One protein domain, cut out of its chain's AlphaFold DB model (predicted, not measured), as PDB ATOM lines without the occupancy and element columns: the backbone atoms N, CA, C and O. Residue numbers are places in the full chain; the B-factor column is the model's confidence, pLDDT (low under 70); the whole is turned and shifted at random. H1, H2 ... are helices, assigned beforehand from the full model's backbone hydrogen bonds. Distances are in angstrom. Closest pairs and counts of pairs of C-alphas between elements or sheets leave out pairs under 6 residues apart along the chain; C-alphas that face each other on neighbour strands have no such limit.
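This is residues 290 to 355 of the 355 residues of an uncharacterized protein of Trypanosoma theileri (UniProt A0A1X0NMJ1). A long helix, H4, crosses the short H3 at about a right angle, and an arm sticks out of the small body: residues 346 to 355, of which 346 to 354 belong to H4. H1 is near the start of H4. The printed part has 66 residues, H1 to H4 in order, no named strand; its class is all helix. It is only just compact, close to loose: radius of gyration of the C-alphas 12.8 A, spans 37 by 28 by 19 A.

H1, residues 294 to 303, begins at C-alpha 294 (191.706, 217.988, 250.665) and measures 14.4 A. H2 is residues 310 to 314, H3 residues 317 to 324. H4, residues 334 to 354, runs 30.8 A to C-alpha 354 (160.932, 203.108, 264.092).

H1 and H3 are close but not clearly touching, closest C-alphas Phe 296 and Met 322, 6.6 A. H2 and H4 are apart. H4 touches H3 with residues 337 to 345 alone, about perpendicular at 84 degrees, closest C-alphas Ala 318 and Ala 341, 5.0 A. H1, H3 and H4 have every O i to N i+4 pair within hydrogen-bond range; H2 has 0 of 1, and 1 of 2 O i to N i+3 pairs.

The printed part has no cut and no long link. Residues 303 to 314 are among those under pLDDT 70.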
ATOM      1  N   LEU A 290     185.871 225.780 253.377       55.09
ATOM      2  CA  LEU A 290     185.487 224.460 252.852       55.09
ATOM      3  C   LEU A 290     186.415 224.042 251.709       55.09
ATOM      4  O   LEU A 290     186.825 222.893 251.578       55.09
ATOM      5  N   CYS A 291     186.840 225.033 250.921       54.78
ATOM      6  CA  CYS A 291     187.790 224.870 249.832       54.78
ATOM      7  C   CYS A 291     189.207 224.471 250.281       54.78
ATOM      8  O   CYS A 291     190.056 224.289 249.409       54.78
ATOM      9  N   LEU A 292     189.523 224.395 251.576       59.06
ATOM     10  CA  LEU A 292     190.816 223.920 252.078       59.06
ATOM     11  C   LEU A 292     190.807 222.429 252.428       59.06
ATOM     12  O   LEU A 292     191.891 221.854 252.455       59.06
ATOM     13  N   SER A 293     189.639 221.796 252.612       71.50
ATOM     14  CA  SER A 293     189.579 220.352 252.863       71.50
ATOM     15  C   SER A 293     190.101 219.583 251.635       71.50
ATOM     16  O   SER A 293     189.551 219.728 250.533       71.50
ATOM     17  N   PRO A 294     191.170 218.775 251.773       72.75
ATOM     18  CA  PRO A 294     191.706 217.988 250.665       72.75
ATOM     19  C   PRO A 294     190.697 216.962 250.141       72.75
ATOM     20  O   PRO A 294     190.621 216.740 248.933       72.75
ATOM     21  N   VAL A 295     189.892 216.384 251.037       75.75
ATOM     22  CA  VAL A 295     188.853 215.396 250.717       75.75
ATOM     23  C   VAL A 295     187.758 216.033 249.864       75.75
ATOM     24  O   VAL A 295     187.440 215.522 248.790       75.75
ATOM     25  N   PHE A 296     187.284 217.221 250.257       78.56
ATOM     26  CA  PHE A 296     186.299 217.980 249.484       78.56
ATOM     27  C   PHE A 296     186.803 218.301 248.070       78.56
ATOM     28  O   PHE A 296     186.079 218.146 247.088       78.56
ATOM     29  N   ARG A 297     188.079 218.692 247.931       75.38
ATOM     30  CA  ARG A 297     188.687 218.945 246.611       75.38
ATOM     31  C   ARG A 297     188.733 217.695 245.741       75.38
ATOM     32  O   ARG A 297     188.484 217.798 244.543       75.38
ATOM     33  N   ARG A 298     189.082 216.541 246.317       77.38
ATOM     34  CA  ARG A 298     189.126 215.269 245.585       77.38
ATOM     35  C   ARG A 298     187.727 214.871 245.121       77.38
ATOM     36  O   ARG A 298     187.570 214.564 243.947       77.38
ATOM     37  N   HIS A 299     186.723 214.969 245.990       78.94
ATOM     38  CA  HIS A 299     185.341 214.644 245.638       78.94
ATOM     39  C   HIS A 299     184.790 215.567 244.547       78.94
ATOM     40  O   HIS A 299     184.180 215.107 243.590       78.94
ATOM     41  N   PHE A 300     185.076 216.867 244.632       74.06
ATOM     42  CA  PHE A 300     184.662 217.833 243.614       74.06
ATOM     43  C   PHE A 300     185.286 217.560 242.236       74.06
ATOM     44  O   PHE A 300     184.652 217.766 241.203       74.06
ATOM     45  N   LEU A 301     186.544 217.109 242.210       71.81
ATOM     46  CA  LEU A 301     187.213 216.707 240.972       71.81
ATOM     47  C   LEU A 301     186.636 215.402 240.412       71.81
ATOM     48  O   LEU A 301     186.477 215.295 239.200       71.81
ATOM     49  N   ASP A 302     186.320 214.450 241.286       72.75
ATOM     50  CA  ASP A 302     185.762 213.148 240.925       72.75
ATOM     51  C   ASP A 302     184.335 213.280 240.374       72.75
ATOM     52  O   ASP A 302     184.034 212.766 239.300       72.75
ATOM     53  N   PHE A 303     183.483 214.086 241.009       67.25
ATOM     54  CA  PHE A 303     182.126 214.324 240.522       67.25
ATOM     55  C   PHE A 303     182.094 215.000 239.147       67.25
ATOM     56  O   PHE A 303     181.270 214.663 238.301       67.25
ATOM     57  N   GLY A 304     183.033 215.915 238.880       59.09
ATOM     58  CA  GLY A 304     183.173 216.550 237.568       59.09
ATOM     59  C   GLY A 304     183.519 215.581 236.430       59.09
ATOM     60  O   GLY A 304     183.436 215.974 235.269       59.09
ATOM     61  N   SER A 305     183.906 214.340 236.743       56.91
ATOM     62  CA  SER A 305     184.160 213.287 235.755       56.91
ATOM     63  C   SER A 305     182.915 212.470 235.391       56.91
ATOM     64  O   SER A 305     182.960 211.676 234.456       56.91
ATOM     65  N   HIS A 306     181.809 212.622 236.125       54.41
ATOM     66  CA  HIS A 306     180.579 211.867 235.897       54.41
ATOM     67  C   HIS A 306     179.549 212.760 235.188       54.41
ATOM     68  O   HIS A 306     179.482 213.963 235.421       54.41
ATOM     69  N   SER A 307     178.714 212.184 234.318       52.34
ATOM     70  CA  SER A 307     177.651 212.882 233.559       52.34
ATOM     71  C   SER A 307     176.502 213.421 234.424       52.34
ATOM     72  O   SER A 307     175.440 213.781 233.912       52.34
ATOM     73  N   GLN A 308     176.681 213.442 235.740       56.72
ATOM     74  CA  GLN A 308     175.636 213.764 236.686       56.72
ATOM     75  C   GLN A 308     175.383 215.272 236.701       56.72
ATOM     76  O   GLN A 308     176.300 216.091 236.769       56.72
ATOM     77  N   GLY A 309     174.106 215.641 236.595       59.41
ATOM     78  CA  GLY A 309     173.693 217.037 236.616       59.41
ATOM     79  C   GLY A 309     174.040 217.718 237.948       59.41
ATOM     80  O   GLY A 309     174.185 217.049 238.970       59.41
ATOM     81  N   PRO A 310     174.108 219.059 237.984       59.88
ATOM     82  CA  PRO A 310     174.404 219.817 239.204       59.88
ATOM     83  C   PRO A 310     173.416 219.547 240.353       59.88
ATOM     84  O   PRO A 310     173.767 219.725 241.515       59.88
ATOM     85  N   SER A 311     172.200 219.082 240.047       58.16
ATOM     86  CA  SER A 311     171.221 218.638 241.045       58.16
ATOM     87  C   SER A 311     171.637 217.353 241.763       58.16
ATOM     88  O   SER A 311     171.388 217.230 242.955       58.16
ATOM     89  N   ALA A 312     172.305 216.429 241.067       61.28
ATOM     90  CA  ALA A 312     172.730 215.150 241.631       61.28
ATOM     91  C   ALA A 312     173.877 215.309 242.645       61.28
ATOM     92  O   ALA A 312     173.980 214.519 243.578       61.28
ATOM     93  N   PHE A 313     174.689 216.366 242.514       64.75
ATOM     94  CA  PHE A 313     175.779 216.670 243.452       64.75
ATOM     95  C   PHE A 313     175.264 217.000 244.848       64.75
ATOM     96  O   PHE A 313     175.845 216.620 245.857       64.75
ATOM     97  N   LEU A 314     174.167 217.751 244.901       64.56
ATOM     98  CA  LEU A 314     173.562 218.207 246.147       64.56
ATOM     99  C   LEU A 314     172.704 217.134 246.797       64.56
ATOM    100  O   LEU A 314     172.390 217.244 247.972       64.56
ATOM    101  N   THR A 315     172.296 216.124 246.039       70.25
ATOM    102  CA  THR A 315     171.600 214.954 246.570       70.25
ATOM    103  C   THR A 315     172.560 213.823 246.918       70.25
ATOM    104  O   THR A 315     172.102 212.803 247.416       70.25
ATOM    105  N   ASP A 316     173.865 213.976 246.661       73.94
ATOM    106  CA  ASP A 316     174.863 212.964 247.000       73.94
ATOM    107  C   ASP A 316     175.046 212.908 248.532       73.94
ATOM    108  O   ASP A 316     175.501 213.889 249.138       73.94
ATOM    109  N   PRO A 317     174.733 211.774 249.185       73.50
ATOM    110  CA  PRO A 317     174.942 211.601 250.620       73.50
ATOM    111  C   PRO A 317     176.395 211.840 251.051       73.50
ATOM    112  O   PRO A 317     176.646 212.348 252.149       73.50
ATOM    113  N   ALA A 318     177.368 211.529 250.184       76.69
ATOM    114  CA  ALA A 318     178.784 211.757 250.459       76.69
ATOM    115  C   ALA A 318     179.098 213.245 250.622       76.69
ATOM    116  O   ALA A 318     179.933 213.617 251.451       76.69
ATOM    117  N   MET A 319     178.386 214.101 249.888       78.19
ATOM    118  CA  MET A 319     178.496 215.549 249.983       78.19
ATOM    119  C   MET A 319     178.114 216.020 251.398       78.19
ATOM    120  O   MET A 319     178.903 216.697 252.063       78.19
ATOM    121  N   TYR A 320     176.952 215.601 251.910       76.06
ATOM    122  CA  TYR A 320     176.499 215.954 253.265       76.06
ATOM    123  C   TYR A 320     177.455 215.458 254.350       76.06
ATOM    124  O   TYR A 320     177.739 216.177 255.315       76.06
ATOM    125  N   TYR A 321     178.005 214.257 254.172       76.94
ATOM    126  CA  TYR A 321     178.998 213.713 255.090       76.94
ATOM    127  C   TYR A 321     180.287 214.553 255.117       76.94
ATOM    128  O   TYR A 321     180.793 214.877 256.190       76.94
ATOM    129  N   MET A 322     180.794 215.001 253.965       79.12
ATOM    130  CA  MET A 322     181.988 215.859 253.938       79.12
ATOM    131  C   MET A 322     181.739 217.268 254.485       79.12
ATOM    132  O   MET A 322     182.655 217.849 255.063       79.12
ATOM    133  N   LEU A 323     180.537 217.833 254.313       72.88
ATOM    134  CA  LEU A 323     180.200 219.135 254.904       72.88
ATOM    135  C   LEU A 323     180.033 219.080 256.419       72.88
ATOM    136  O   LEU A 323     180.381 220.041 257.099       72.88
ATOM    137  N   SER A 324     179.518 217.974 256.952       72.94
ATOM    138  CA  SER A 324     179.459 217.759 258.402       72.94
ATOM    139  C   SER A 324     180.844 217.461 258.987       72.94
ATOM    140  O   SER A 324     181.119 217.814 260.130       72.94
ATOM    141  N   HIS A 325     181.757 216.905 258.184       74.31
ATOM    142  CA  HIS A 325     183.094 216.502 258.617       74.31
ATOM    143  C   HIS A 325     184.196 217.254 257.850       74.31
ATOM    144  O   HIS A 325     185.113 216.687 257.263       74.31
ATOM    145  N   LEU A 326     184.161 218.586 257.880       64.31
ATOM    146  CA  LEU A 326     185.136 219.418 257.152       64.31
ATOM    147  C   LEU A 326     186.569 219.324 257.679       64.31
ATOM    148  O   LEU A 326     187.509 219.737 256.995       64.31
ATOM    149  N   ARG A 327     186.728 218.782 258.890       62.50
ATOM    150  CA  ARG A 327     188.017 218.517 259.533       62.50
ATOM    151  C   ARG A 327     188.651 217.194 259.106       62.50
ATOM    152  O   ARG A 327     189.744 216.910 259.585       62.50
ATOM    153  N   LEU A 328     188.004 216.406 258.238       63.53
ATOM    154  CA  LEU A 328     188.589 215.161 257.741       63.53
ATOM    155  C   LEU A 328     189.979 215.445 257.175       63.53
ATOM    156  O   LEU A 328     190.159 216.268 256.266       63.53
ATOM    157  N   THR A 329     190.965 214.778 257.765       56.88
ATOM    158  CA  THR A 329     192.342 214.808 257.299       56.88
ATOM    159  C   THR A 329     192.363 214.261 255.874       56.88
ATOM    160  O   THR A 329     191.586 213.382 255.501       56.88
ATOM    161  N   GLY A 330     193.230 214.808 255.020       64.38
ATOM    162  CA  GLY A 330     193.320 214.421 253.604       64.38
ATOM    163  C   GLY A 330     193.790 212.982 253.345       64.38
ATOM    164  O   GLY A 330     194.153 212.664 252.210       64.38
ATOM    165  N   GLU A 331     193.834 212.152 254.381       74.00
ATOM    166  CA  GLU A 331     194.312 210.775 254.379       74.00
ATOM    167  C   GLU A 331     193.193 209.784 254.044       74.00
ATOM    168  O   GLU A 331     193.475 208.754 253.443       74.00
ATOM    169  N   GLU A 332     191.927 210.123 254.315       78.25
ATOM    170  CA  GLU A 332     190.805 209.241 253.981       78.25
ATOM    171  C   GLU A 332     190.616 209.116 252.462       78.25
ATOM    172  O   GLU A 332     190.635 210.103 251.705       78.25
ATOM    173  N   SER A 333     190.418 207.880 252.000       80.81
ATOM    174  CA  SER A 333     190.099 207.619 250.600       80.81
ATOM    175  C   SER A 333     188.653 208.033 250.296       80.81
ATOM    176  O   SER A 333     187.758 207.900 251.129       80.81
ATOM    177  N   LEU A 334     188.372 208.522 249.080       78.75
ATOM    178  CA  LEU A 334     187.001 208.911 248.702       78.75
ATOM    179  C   LEU A 334     186.004 207.745 248.802       78.75
ATOM    180  O   LEU A 334     184.829 207.964 249.083       78.75
ATOM    181  N   LEU A 335     186.471 206.511 248.591       83.19
ATOM    182  CA  LEU A 335     185.655 205.304 248.720       83.19
ATOM    183  C   LEU A 335     185.256 205.026 250.172       83.19
ATOM    184  O   LEU A 335     184.147 204.556 250.413       83.19
ATOM    185  N   GLU A 336     186.131 205.309 251.137       83.94
ATOM    186  CA  GLU A 336     185.788 205.224 252.562       83.94
ATOM    187  C   GLU A 336     184.768 206.289 252.945       83.94
ATOM    188  O   GLU A 336     183.792 205.981 253.620       83.94
ATOM    189  N   VAL A 337     184.947 207.521 252.461       83.00
ATOM    190  CA  VAL A 337     184.008 208.628 252.693       83.00
ATOM    191  C   VAL A 337     182.618 208.281 252.153       83.00
ATOM    192  O   VAL A 337     181.627 208.471 252.856       83.00
ATOM    193  N   ARG A 338     182.534 207.702 250.945       83.88
ATOM    194  CA  ARG A 338     181.267 207.220 250.368       83.88
ATOM    195  C   ARG A 338     180.647 206.097 251.201       83.88
ATOM    196  O   ARG A 338     179.489 206.212 251.582       83.88
ATOM    197  N   ARG A 339     181.427 205.081 251.592       86.50
ATOM    198  CA  ARG A 339     180.943 203.995 252.468       86.50
ATOM    199  C   ARG A 339     180.425 204.506 253.816       86.50
ATOM    200  O   ARG A 339     179.405 204.028 254.308       86.50
ATOM    201  N   LYS A 340     181.096 205.493 254.420       85.25
ATOM    202  CA  LYS A 340     180.647 206.125 255.673       85.25
ATOM    203  C   LYS A 340     179.340 206.899 255.476       85.25
ATOM    204  O   LYS A 340     178.443 206.789 256.309       85.25
ATOM    205  N   ALA A 341     179.204 207.622 254.367       84.81
ATOM    206  CA  ALA A 341     177.979 208.339 254.028       84.81
ATOM    207  C   ALA A 341     176.791 207.396 253.769       84.81
ATOM    208  O   ALA A 341     175.690 207.635 254.265       84.81
ATOM    209  N   GLU A 342     177.018 206.289 253.063       84.69
ATOM    210  CA  GLU A 342     176.022 205.232 252.852       84.69
ATOM    211  C   GLU A 342     175.601 204.599 254.187       84.69
ATOM    212  O   GLU A 342     174.409 204.509 254.474       84.69
ATOM    213  N   SER A 343     176.557 204.257 255.062       87.25
ATOM    214  CA  SER A 343     176.273 203.730 256.408       87.25
ATOM    215  C   SER A 343     175.420 204.682 257.255       87.25
ATOM    216  O   SER A 343     174.536 204.235 257.988       87.25
ATOM    217  N   LEU A 344     175.667 205.992 257.172       80.62
ATOM    218  CA  LEU A 344     174.852 206.986 257.872       80.62
ATOM    219  C   LEU A 344     173.451 207.088 257.276       80.62
ATOM    220  O   LEU A 344     172.479 207.139 258.021       80.62
ATOM    221  N   THR A 345     173.342 207.056 255.950       81.88
ATOM    222  CA  THR A 345     172.052 207.078 255.250       81.88
ATOM    223  C   THR A 345     171.198 205.873 255.647       81.88
ATOM    224  O   THR A 345     170.022 206.027 255.965       81.88
ATOM    225  N   HIS A 346     171.798 204.680 255.712       83.62
ATOM    226  CA  HIS A 346     171.126 203.473 256.195       83.62
ATOM    227  C   HIS A 346     170.646 203.616 257.641       83.62
ATOM    228  O   HIS A 346     169.478 203.347 257.906       83.62
ATOM    229  N   ARG A 347     171.495 204.121 258.547       80.19
ATOM    230  CA  ARG A 347     171.107 204.362 259.946       80.19
ATOM    231  C   ARG A 347     169.939 205.337 260.070       80.19
ATOM    232  O   ARG A 347     168.994 205.054 260.794       80.19
ATOM    233  N   TYR A 348     169.959 206.457 259.349       78.62
ATOM    234  CA  TYR A 348     168.839 207.407 259.368       78.62
ATOM    235  C   TYR A 348     167.540 206.788 258.844       78.62
ATOM    236  O   TYR A 348     166.483 207.009 259.427       78.62
ATOM    237  N   ASN A 349     167.620 205.968 257.794       78.94
ATOM    238  CA  ASN A 349     166.458 205.259 257.263       78.94
ATOM    239  C   ASN A 349     165.916 204.193 258.229       78.94
ATOM    240  O   ASN A 349     164.719 203.924 258.214       78.94
ATOM    241  N   GLU A 350     166.765 203.573 259.051       85.62
ATOM    242  CA  GLU A 350     166.325 202.664 260.115       85.62
ATOM    243  C   GLU A 350     165.610 203.422 261.235       85.62
ATOM    244  O   GLU A 350     164.512 203.030 261.620       85.62
ATOM    245  N   TYR A 351     166.164 204.549 261.695       79.81
ATOM    246  CA  TYR A 351     165.504 205.387 262.702       79.81
ATOM    247  C   TYR A 351     164.154 205.930 262.221       79.81
ATOM    248  O   TYR A 351     163.188 205.903 262.977       79.81
ATOM    249  N   ALA A 352     164.057 206.339 260.952       77.25
ATOM    250  CA  ALA A 352     162.815 206.834 260.358       77.25
ATOM    251  C   ALA A 352     161.720 205.761 260.190       77.25
ATOM    252  O   ALA A 352     160.573 206.108 259.941       77.25
ATOM    253  N   LYS A 353     162.058 204.467 260.280       80.25
ATOM    254  CA  LYS A 353     161.077 203.364 260.259       80.25
ATOM    255  C   LYS A 353     160.551 203.000 261.646       80.25
ATOM    256  O   LYS A 353     159.562 202.281 261.738       80.25
ATOM    257  N   ILE A 354     161.267 203.404 262.694       76.88
ATOM    258  CA  ILE A 354     160.932 203.108 264.092       76.88
ATOM    259  C   ILE A 354     160.094 204.246 264.700       76.88
ATOM    260  O   ILE A 354     159.316 203.993 265.619       76.88
ATOM    261  N   SER A 355     160.233 205.472 264.184       56.69
ATOM    262  CA  SER A 355     159.306 206.590 264.418       56.69
ATOM    263  C   SER A 355     158.037 206.446 263.590       56.69
ATOM    264  O   SER A 355     156.953 206.754 264.125       56.69
TER     265      SER A 355